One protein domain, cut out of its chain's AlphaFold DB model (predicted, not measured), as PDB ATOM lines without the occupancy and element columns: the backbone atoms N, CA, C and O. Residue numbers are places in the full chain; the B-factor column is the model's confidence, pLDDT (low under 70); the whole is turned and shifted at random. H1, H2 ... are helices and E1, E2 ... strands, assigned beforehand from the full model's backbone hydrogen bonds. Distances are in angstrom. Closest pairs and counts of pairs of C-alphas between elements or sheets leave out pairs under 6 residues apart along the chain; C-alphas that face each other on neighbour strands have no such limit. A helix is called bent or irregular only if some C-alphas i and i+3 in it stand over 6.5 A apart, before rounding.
ATOM      1  N   THR A   4     189.220 424.065 447.310       55.81
ATOM      2  CA  THR A   4     190.690 424.089 447.162       55.81
ATOM      3  C   THR A   4     191.434 424.289 448.483       55.81
ATOM      4  O   THR A   4     192.505 423.718 448.668       55.81
ATOM      5  N   ILE A   5     190.858 425.041 449.427       65.19
ATOM      6  CA  ILE A   5     191.489 425.324 450.726       65.19
ATOM      7  C   ILE A   5     191.563 424.055 451.591       65.19
ATOM      8  O   ILE A   5     192.576 423.804 452.234       65.19
ATOM      9  N   HIS A   6     190.519 423.219 451.582       58.97
ATOM     10  CA  HIS A   6     190.486 421.999 452.401       58.97
ATOM     11  C   HIS A   6     191.467 420.928 451.898       58.97
ATOM     12  O   HIS A   6     192.078 420.240 452.711       58.97
ATOM     13  N   VAL A   7     191.671 420.824 450.578       66.94
ATOM     14  CA  VAL A   7     192.674 419.910 449.999       66.94
ATOM     15  C   VAL A   7     194.092 420.329 450.395       66.94
ATOM     16  O   VAL A   7     194.881 419.476 450.785       66.94
ATOM     17  N   ALA A   8     194.406 421.630 450.365       62.84
ATOM     18  CA  ALA A   8     195.720 422.132 450.774       62.84
ATOM     19  C   ALA A   8     196.026 421.855 452.260       62.84
ATOM     20  O   ALA A   8     197.134 421.441 452.589       62.84
ATOM     21  N   ILE A   9     195.038 422.028 453.147       68.75
ATOM     22  CA  ILE A   9     195.188 421.749 454.586       68.75
ATOM     23  C   ILE A   9     195.385 420.248 454.842       68.75
ATOM     24  O   ILE A   9     196.279 419.876 455.598       68.75
ATOM     25  N   LEU A  10     194.607 419.376 454.187       63.72
ATOM     26  CA  LEU A  10     194.776 417.922 454.313       63.72
ATOM     27  C   LEU A  10     196.142 417.446 453.800       63.72
ATOM     28  O   LEU A  10     196.749 416.580 454.428       63.72
ATOM     29  N   LEU A  11     196.650 418.028 452.709       68.12
ATOM     30  CA  LEU A  11     197.978 417.692 452.192       68.12
ATOM     31  C   LEU A  11     199.091 418.130 453.157       68.12
ATOM     32  O   LEU A  11     200.020 417.365 453.394       68.12
ATOM     33  N   ALA A  12     198.976 419.321 453.756       63.78
ATOM     34  CA  ALA A  12     199.928 419.801 454.757       63.78
ATOM     35  C   ALA A  12     199.974 418.887 455.994       63.78
ATOM     36  O   ALA A  12     201.055 418.464 456.392       63.78
ATOM     37  N   VAL A  13     198.814 418.510 456.549       64.81
ATOM     38  CA  VAL A  13     198.736 417.598 457.707       64.81
ATOM     39  C   VAL A  13     199.291 416.207 457.377       64.81
ATOM     40  O   VAL A  13     199.989 415.623 458.201       64.81
ATOM     41  N   ALA A  14     199.045 415.688 456.169       59.84
ATOM     42  CA  ALA A  14     199.606 414.408 455.732       59.84
ATOM     43  C   ALA A  14     201.141 414.445 455.598       59.84
ATOM     44  O   ALA A  14     201.806 413.485 455.974       59.84
ATOM     45  N   VAL A  15     201.714 415.555 455.114       59.81
ATOM     46  CA  VAL A  15     203.175 415.740 455.043       59.81
ATOM     47  C   VAL A  15     203.788 415.905 456.438       59.81
ATOM     48  O   VAL A  15     204.837 415.327 456.705       59.81
ATOM     49  N   SER A  16     203.123 416.608 457.363       55.44
ATOM     50  CA  SER A  16     203.577 416.728 458.759       55.44
ATOM     51  C   SER A  16     203.629 415.394 459.516       55.44
ATOM     52  O   SER A  16     204.380 415.287 460.478       55.44
ATOM     53  N   LEU A  17     202.868 414.381 459.088       52.44
ATOM     54  CA  LEU A  17     202.870 413.028 459.668       52.44
ATOM     55  C   LEU A  17     203.897 412.075 459.028       52.44
ATOM     56  O   LEU A  17     204.031 410.943 459.481       52.44
ATOM     57  N   LEU A  18     204.618 412.516 457.989       49.28
ATOM     58  CA  LEU A  18     205.681 411.753 457.319       49.28
ATOM     59  C   LEU A  18     207.094 412.244 457.675       49.28
ATOM     60  O   LEU A  18     208.077 411.749 457.128       49.28
ATOM     61  N   VAL A  19     207.212 413.190 458.612       46.81
ATOM     62  CA  VAL A  19     208.493 413.521 459.248       46.81
ATOM     63  C   VAL A  19     208.807 412.415 460.255       46.81
ATOM     64  O   VAL A  19     208.376 412.470 461.405       46.81
ATOM     65  N   VAL A  20     209.522 411.385 459.792       48.81
ATOM     66  CA  VAL A  20     210.058 410.309 460.640       48.81
ATOM     67  C   VAL A  20     210.872 410.944 461.766       48.81
ATOM     68  O   VAL A  20     211.753 411.760 461.505       48.81
ATOM     69  N   SER A  21     210.542 410.610 463.013       43.34
ATOM     70  CA  SER A  21     211.109 411.230 464.211       43.34
ATOM     71  C   SER A  21     212.609 410.918 464.338       43.34
ATOM     72  O   SER A  21     212.948 409.768 464.629       43.34
ATOM     73  N   PRO A  22     213.515 411.905 464.190       49.78
ATOM     74  CA  PRO A  22     214.962 411.675 464.197       49.78
ATOM     75  C   PRO A  22     215.545 411.494 465.613       49.78
ATOM     76  O   PRO A  22     216.754 411.548 465.801       49.78
ATOM     77  N   GLU A  23     214.696 411.302 466.623       47.72
ATOM     78  CA  GLU A  23     215.078 411.260 468.041       47.72
ATOM     79  C   GLU A  23     215.474 409.847 468.514       47.72
ATOM     80  O   GLU A  23     216.013 409.692 469.607       47.72
ATOM     81  N   VAL A  24     215.272 408.811 467.686       51.38
ATOM     82  CA  VAL A  24     215.672 407.421 467.998       51.38
ATOM     83  C   VAL A  24     217.196 407.230 467.909       51.38
ATOM     84  O   VAL A  24     217.764 406.438 468.657       51.38
ATOM     85  N   TYR A  25     217.875 407.998 467.050       54.22
ATOM     86  CA  TYR A  25     219.308 407.852 466.740       54.22
ATOM     87  C   TYR A  25     220.272 408.242 467.879       54.22
ATOM     88  O   TYR A  25     221.481 408.123 467.714       54.22
ATOM     89  N   ALA A  26     219.758 408.710 469.023       55.28
ATOM     90  CA  ALA A  26     220.546 409.085 470.202       55.28
ATOM     91  C   ALA A  26     220.443 408.071 471.365       55.28
ATOM     92  O   ALA A  26     220.949 408.328 472.455       55.28
ATOM     93  N   LEU A  27     219.764 406.934 471.165       69.62
ATOM     94  CA  LEU A  27     219.616 405.887 472.180       69.62
ATOM     95  C   LEU A  27     220.736 404.849 472.064       69.62
ATOM     96  O   LEU A  27     221.059 404.395 470.965       69.62
ATOM     97  N   SER A  28     221.302 404.429 473.199       86.00
ATOM     98  CA  SER A  28     222.376 403.429 473.207       86.00
ATOM     99  C   SER A  28     221.898 402.074 472.650       86.00
ATOM    100  O   SER A  28     220.704 401.763 472.725       86.00
ATOM    101  N   PRO A  29     222.800 401.222 472.123       88.00
ATOM    102  CA  PRO A  29     222.418 399.983 471.431       88.00
ATOM    103  C   PRO A  29     221.586 399.032 472.297       88.00
ATOM    104  O   PRO A  29     220.653 398.390 471.821       88.00
ATOM    105  N   HIS A  30     221.879 398.986 473.598       87.19
ATOM    106  CA  HIS A  30     221.108 398.206 474.561       87.19
ATOM    107  C   HIS A  30     219.675 398.739 474.732       87.19
ATOM    108  O   HIS A  30     218.733 397.954 474.747       87.19
ATOM    109  N   VAL A  31     219.494 400.065 474.780       87.69
ATOM    110  CA  VAL A  31     218.170 400.699 474.899       87.69
ATOM    111  C   VAL A  31     217.361 400.554 473.607       87.69
ATOM    112  O   VAL A  31     216.143 400.378 473.668       87.69
ATOM    113  N   GLN A  32     218.011 400.556 472.437       90.12
ATOM    114  CA  GLN A  32     217.361 400.217 471.165       90.12
ATOM    115  C   GLN A  32     216.805 398.775 471.197       90.12
ATOM    116  O   GLN A  32     215.632 398.569 470.879       90.12
ATOM    117  N   LEU A  33     217.587 397.801 471.682       91.31
ATOM    118  CA  LEU A  33     217.135 396.411 471.840       91.31
ATOM    119  C   LEU A  33     216.014 396.259 472.887       91.31
ATOM    120  O   LEU A  33     215.014 395.596 472.615       91.31
ATOM    121  N   GLU A  34     216.131 396.896 474.058       89.94
ATOM    122  CA  GLU A  34     215.061 396.929 475.075       89.94
ATOM    123  C   GLU A  34     213.759 397.552 474.537       89.94
ATOM    124  O   GLU A  34     212.667 397.158 474.949       89.94
ATOM    125  N   SER A  35     213.863 398.492 473.591       89.38
ATOM    126  CA  SER A  35     212.721 399.109 472.900       89.38
ATOM    127  C   SER A  35     212.094 398.210 471.823       89.38
ATOM    128  O   SER A  35     211.096 398.592 471.212       89.38
ATOM    129  N   GLY A  36     212.649 397.014 471.592       91.12
ATOM    130  CA  GLY A  36     212.154 396.035 470.626       91.12
ATOM    131  C   GLY A  36     212.674 396.212 469.197       91.12
ATOM    132  O   GLY A  36     212.097 395.618 468.285       91.12
ATOM    133  N   ILE A  37     213.734 397.002 468.983       90.62
ATOM    134  CA  ILE A  37     214.407 397.096 467.677       90.62
ATOM    135  C   ILE A  37     215.219 395.802 467.449       90.62
ATOM    136  O   ILE A  37     215.993 395.425 468.334       90.62
ATOM    137  N   PRO A  38     215.058 395.100 466.306       92.62
ATOM    138  CA  PRO A  38     215.852 393.916 465.968       92.62
ATOM    139  C   PRO A  38     217.356 394.194 465.970       92.62
ATOM    140  O   PRO A  38     217.790 395.276 465.577       92.62
ATOM    141  N   LEU A  39     218.162 393.205 466.362       92.69
ATOM    142  CA  LEU A  39     219.616 393.343 466.515       92.69
ATOM    143  C   LEU A  39     220.299 393.850 465.229       92.69
ATOM    144  O   LEU A  39     221.228 394.649 465.290       92.69
ATOM    145  N   GLU A  40     219.801 393.430 464.070       93.19
ATOM    146  CA  GLU A  40     220.283 393.779 462.732       93.19
ATOM    147  C   GLU A  40     219.843 395.180 462.244       93.19
ATOM    148  O   GLU A  40     220.374 395.684 461.249       93.19
ATOM    149  N   GLU A  41     218.890 395.807 462.946       91.38
ATOM    150  CA  GLU A  41     218.335 397.146 462.680       91.38
ATOM    151  C   GLU A  41     218.856 398.220 463.660       91.38
ATOM    152  O   GLU A  41     218.700 399.414 463.395       91.38
ATOM    153  N   ILE A  42     219.496 397.824 464.770       91.31
ATOM    154  CA  ILE A  42     220.110 398.736 465.754       91.31
ATOM    155  C   ILE A  42     221.219 399.549 465.086       91.31
ATOM    156  O   ILE A  42     222.184 398.978 464.582       91.31
ATOM    157  N   GLN A  43     221.119 400.879 465.121       89.00
ATOM    158  CA  GLN A  43     222.088 401.756 464.458       89.00
ATOM    159  C   GLN A  43     223.139 402.299 465.427       89.00
ATOM    160  O   GLN A  43     222.830 402.721 466.544       89.00
ATOM    161  N   CYS A  44     224.386 402.320 464.955       89.88
ATOM    162  CA  CYS A  44     225.520 402.944 465.623       89.88
ATOM    163  C   CYS A  44     225.760 404.367 465.105       89.88
ATOM    164  O   CYS A  44     225.712 404.609 463.899       89.88
ATOM    165  N   THR A  45     226.084 405.297 466.004       85.38
ATOM    166  CA  THR A  45     226.573 406.633 465.634       85.38
ATOM    167  C   THR A  45     228.069 406.605 465.296       85.38
ATOM    168  O   THR A  45     228.763 405.618 465.542       85.38
ATOM    169  N   ASP A  46     228.579 407.713 464.750       83.44
ATOM    170  CA  ASP A  46     230.019 408.028 464.681       83.44
ATOM    171  C   ASP A  46     230.899 406.965 463.991       83.44
ATOM    172  O   ASP A  46     232.019 406.714 464.419       83.44
ATOM    173  N   GLU A  47     230.390 406.316 462.939       82.38
ATOM    174  CA  GLU A  47     231.095 405.259 462.179       82.38
ATOM    175  C   GLU A  47     231.485 404.015 463.019       82.38
ATOM    176  O   GLU A  47     232.255 403.160 462.575       82.38
ATOM    177  N   LYS A  48     230.915 403.862 464.225       90.88
ATOM    178  CA  LYS A  48     231.094 402.680 465.083       90.88
ATOM    179  C   LYS A  48     230.420 401.448 464.457       90.88
ATOM    180  O   LYS A  48     229.381 401.536 463.808       90.88
ATOM    181  N   ILE A  49     230.994 400.273 464.699       93.25
ATOM    182  CA  ILE A  49     230.533 398.974 464.194       93.25
ATOM    183  C   ILE A  49     229.759 398.238 465.292       93.25
ATOM    184  O   ILE A  49     230.221 398.170 466.432       93.25
ATOM    185  N   LEU A  50     228.605 397.653 464.949       96.12
ATOM    186  CA  LEU A  50     227.805 396.868 465.890       96.12
ATOM    187  C   LEU A  50     228.371 395.453 466.069       96.12
ATOM    188  O   LEU A  50     228.488 394.685 465.110       96.12
ATOM    189  N   LEU A  51     228.656 395.095 467.319       96.75
ATOM    190  CA  LEU A  51     228.972 393.736 467.746       96.75
ATOM    191  C   LEU A  51     227.922 393.205 468.728       96.75
ATOM    192  O   LEU A  51     227.332 393.961 469.496       96.75
ATOM    193  N   GLU A  52     227.757 391.889 468.750       96.62
ATOM    194  CA  GLU A  52     227.027 391.141 469.772       96.62
ATOM    195  C   GLU A  52     228.034 390.489 470.735       96.62
ATOM    196  O   GLU A  52     229.023 389.888 470.306       96.62
ATOM    197  N   SER A  53     227.815 390.616 472.043       94.75
ATOM    198  CA  SER A  53     228.644 389.964 473.064       94.75
ATOM    199  C   SER A  53     228.352 388.456 473.170       94.75
ATOM    200  O   SER A  53     227.257 388.017 472.816       94.75
ATOM    201  N   PRO A  54     229.241 387.646 473.783       91.44
ATOM    202  CA  PRO A  54     228.953 386.241 474.115       91.44
ATOM    203  C   PRO A  54     227.703 386.008 474.991       91.44
ATOM    204  O   PRO A  54     227.304 384.862 475.192       91.44
ATOM    205  N   ARG A  55     227.108 387.073 475.550       91.56
ATOM    206  CA  ARG A  55     225.875 387.059 476.356       91.56
ATOM    207  C   ARG A  55     224.647 387.587 475.585       91.56
ATOM    208  O   ARG A  55     223.611 387.816 476.202       91.56
ATOM    209  N   GLY A  56     224.750 387.798 474.270       91.12
ATOM    210  CA  GLY A  56     223.656 388.291 473.422       91.12
ATOM    211  C   GLY A  56     223.358 389.787 473.579       91.12
ATOM    212  O   GLY A  56     222.216 390.213 473.425       91.12
ATOM    213  N   THR A  57     224.352 390.592 473.972       92.75
ATOM    214  CA  THR A  57     224.172 392.033 474.238       92.75
ATOM    215  C   THR A  57     224.833 392.885 473.147       92.75
ATOM    216  O   THR A  57     226.023 392.682 472.894       92.75
ATOM    217  N   PRO A  58     224.125 393.847 472.524       95.38
ATOM    218  CA  PRO A  58     224.683 394.716 471.489       95.38
ATOM    219  C   PRO A  58     225.639 395.775 472.056       95.38
ATOM    220  O   PRO A  58     225.355 396.394 473.081       95.38
ATOM    221  N   ALA A  59     226.730 396.039 471.337       94.25
ATOM    222  CA  ALA A  59     227.685 397.108 471.617       94.25
ATOM    223  C   ALA A  59     228.206 397.738 470.313       94.25
ATOM    224  O   ALA A  59     228.710 397.035 469.438       94.25
ATOM    225  N   CYS A  60     228.122 399.065 470.194       94.44
ATOM    226  CA  CYS A  60     228.740 399.820 469.102       94.44
ATOM    227  C   CYS A  60     230.181 400.174 469.475       94.44
ATOM    228  O   CYS A  60     230.416 400.788 470.514       94.44
ATOM    229  N   VAL A  61     231.148 399.786 468.644       93.44
ATOM    230  CA  VAL A  61     232.578 399.926 468.954       93.44
ATOM    231  C   VAL A  61     233.374 400.465 467.770       93.44
ATOM    232  O   VAL A  61     233.054 400.210 466.612       93.44
ATOM    233  N   TRP A  62     234.450 401.192 468.056       93.19
ATOM    234  CA  TRP A  62     235.368 401.696 467.035       93.19
ATOM    235  C   TRP A  62     236.073 400.555 466.282       93.19
ATOM    236  O   TRP A  62     236.489 399.568 466.895       93.19
ATOM    237  N   GLU A  63     236.277 400.714 464.969       91.62
ATOM    238  CA  GLU A  63     236.907 399.703 464.100       91.62
ATOM    239  C   GLU A  63     238.238 399.126 464.649       91.62
ATOM    240  O   GLU A  63     238.382 397.898 464.656       91.62
ATOM    241  N   PRO A  64     239.180 399.918 465.216       91.19
ATOM    242  CA  PRO A  64     240.422 399.377 465.786       91.19
ATOM    243  C   PRO A  64     240.214 398.382 466.943       91.19
ATOM    244  O   PRO A  64     241.068 397.525 467.188       91.19
ATOM    245  N   SER A  65     239.080 398.468 467.645       90.88
ATOM    246  CA  SER A  65     238.715 397.586 468.759       90.88
ATOM    247  C   SER A  65     238.024 396.298 468.302       90.88
ATOM    248  O   SER A  65     238.115 395.290 469.007       90.88
ATOM    249  N   VAL A  66     237.389 396.286 467.120       93.19
ATOM    250  CA  VAL A  66     236.619 395.137 466.601       93.19
ATOM    251  C   VAL A  66     237.449 393.855 466.614       93.19
ATOM    252  O   VAL A  66     237.017 392.846 467.168       93.19
ATOM    253  N   LYS A  67     238.685 393.895 466.097       91.81
ATOM    254  CA  LYS A  67     239.562 392.714 466.049       91.81
ATOM    255  C   LYS A  67     239.868 392.141 467.442       91.81
ATOM    256  O   LYS A  67     239.867 390.922 467.598       91.81
ATOM    257  N   LYS A  68     240.097 392.999 468.448       90.50
ATOM    258  CA  LYS A  68     240.360 392.574 469.837       90.50
ATOM    259  C   LYS A  68     239.113 391.963 470.483       90.50
ATOM    260  O   LYS A  68     239.210 390.959 471.180       90.50
ATOM    261  N   LEU A  69     237.939 392.542 470.233       90.19
ATOM    262  CA  LEU A  69     236.676 392.064 470.800       90.19
ATOM    263  C   LEU A  69     236.210 390.757 470.148       90.19
ATOM    264  O   LEU A  69     235.777 389.852 470.858       90.19
ATOM    265  N   MET A  70     236.409 390.584 468.838       94.31
ATOM    266  CA  MET A  70     236.175 389.298 468.168       94.31
ATOM    267  C   MET A  70     237.079 388.182 468.716       94.31
ATOM    268  O   MET A  70     236.635 387.047 468.866       94.31
ATOM    269  N   GLN A  71     238.326 388.491 469.096       92.50
ATOM    270  CA  GLN A  71     239.201 387.540 469.801       92.50
ATOM    271  C   GLN A  71     238.704 387.204 471.221       92.50
ATOM    272  O   GLN A  71     238.962 386.104 471.701       92.50
ATOM    273  N   ARG A  72     237.950 388.107 471.864       91.00
ATOM    274  CA  ARG A  72     237.226 387.878 473.132       91.00
ATOM    275  C   ARG A  72     235.817 387.276 472.930       91.00
ATOM    276  O   ARG A  72     235.028 387.240 473.867       91.00
ATOM    277  N   GLY A  73     235.496 386.790 471.726       93.06
ATOM    278  CA  GLY A  73     234.256 386.066 471.423       93.06
ATOM    279  C   GLY A  73     233.060 386.917 470.984       93.06
ATOM    280  O   GLY A  73     231.975 386.365 470.821       93.06
ATOM    281  N   PHE A  74     233.224 388.227 470.778       96.62
ATOM    282  CA  PHE A  74     232.161 389.060 470.203       96.62
ATOM    283  C   PHE A  74     231.930 388.721 468.720       96.62
ATOM    284  O   PHE A  74     232.873 388.432 467.978       96.62
ATOM    285  N   VAL A  75     230.679 388.795 468.270       97.50
ATOM    286  CA  VAL A  75     230.260 388.482 466.897       97.50
ATOM    287  C   VAL A  75     229.910 389.769 466.149       97.50
ATOM    288  O   VAL A  75     229.338 390.693 466.716       97.50
ATOM    289  N   LEU A  76     230.270 389.842 464.867       95.94
ATOM    290  CA  LEU A  76     229.952 390.970 463.988       95.94
ATOM    291  C   LEU A  76     228.479 390.904 463.556       95.94
ATOM    292  O   LEU A  76     228.090 389.936 462.903       95.94
ATOM    293  N   VAL A  77     227.677 391.924 463.884       95.31
ATOM    294  CA  VAL A  77     226.257 391.968 463.497       95.31
ATOM    295  C   VAL A  77     226.117 392.524 462.073       95.31
ATOM    296  O   VAL A  77     226.591 393.632 461.806       95.31
TER     297      VAL A  77
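Overview. This is residues 4 to 77 of the 426 residues of an uncharacterized protein of Nitrosopumilus sp. H13 (UniProt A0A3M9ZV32). A long thin arm sticks out from a small, compact head: residues 4 to 23, with helix H1 at the far end, make the arm. In the head the short hairpin of strands E1 and E2 sits in the middle, with the short helix H2 beside E2 and H3 beside E1, and long loops fill out the rest. The printed part has 74 residues with three named helices and two named strands, in the order H1, H2, E1, E2, H3; the sheet is E1 - E2, antiparallel. The class is mixed, helices and strands, with under half of the residues, 36, in named elements. The whole is extended, with a radius of gyration of the C-alphas of 18.7 A and spans of 65 by 23 by 15 A, the arm making the length.

Along the chain. Find C-alpha 4 at (190.690, 424.089, 447.162); from there H1, residues 4 to 16, runs 18.8 A to C-alpha 16 at (203.577, 416.728, 458.759). Further on you meet H2, residues 29 to 34. The strands follow: E1 is residues 49 to 52, 10.2 A long, and E2 is residues 58 to 61, 9.8 A long. Last comes H3, residues 63 to 71, 13.6 A long, ending with C-alpha 71 at (239.201, 387.540, 469.801). H3 is irregular, but only just: C-alphas 64 and 67 are 6.7 A apart.

Arrangement. Begin at the hairpin of E1 and E2, antiparallel at 146 degrees. Here N 49 and O 61 are 2.8 A apart and N 51 and O 59 are 2.9 A apart, both within hydrogen-bond range. Residues 51 to 52 of E1 also pair, antiparallel, with residues 75 to 76, a stretch too short to be named. Look next at H2 and E2: their closest C-alphas, those of Pro 29 and Pro 58, are 5.7 A apart. For E1 and H3 the closest C-alphas are those of Ile 49 and Glu 63, 6.4 A apart. H2 and H3 are apart, and H1 is apart from H2, E1, E2 and H3. Every O i to N i+4 pair is within hydrogen-bond range in H1 and H2, and 3 of 5 are in H3.

Size, cuts and confidence. The two C-alphas farthest apart are those of Thr 4 and Gln 71, 64.8 A. Residues 4 to 23, of which 4 to 16 belong to H1, stand free; without them the body of 54 residues spans 30 by 24 by 13 A. The links from H1 to H2 and from H2 to E1 are long, with 12 and 14 residues, while those from E1 to E2 and from E2 to H3 are tight. The printed part has no cut. The model's mean pLDDT over the printed part is 80.6, and residues 4 to 27 are under 70.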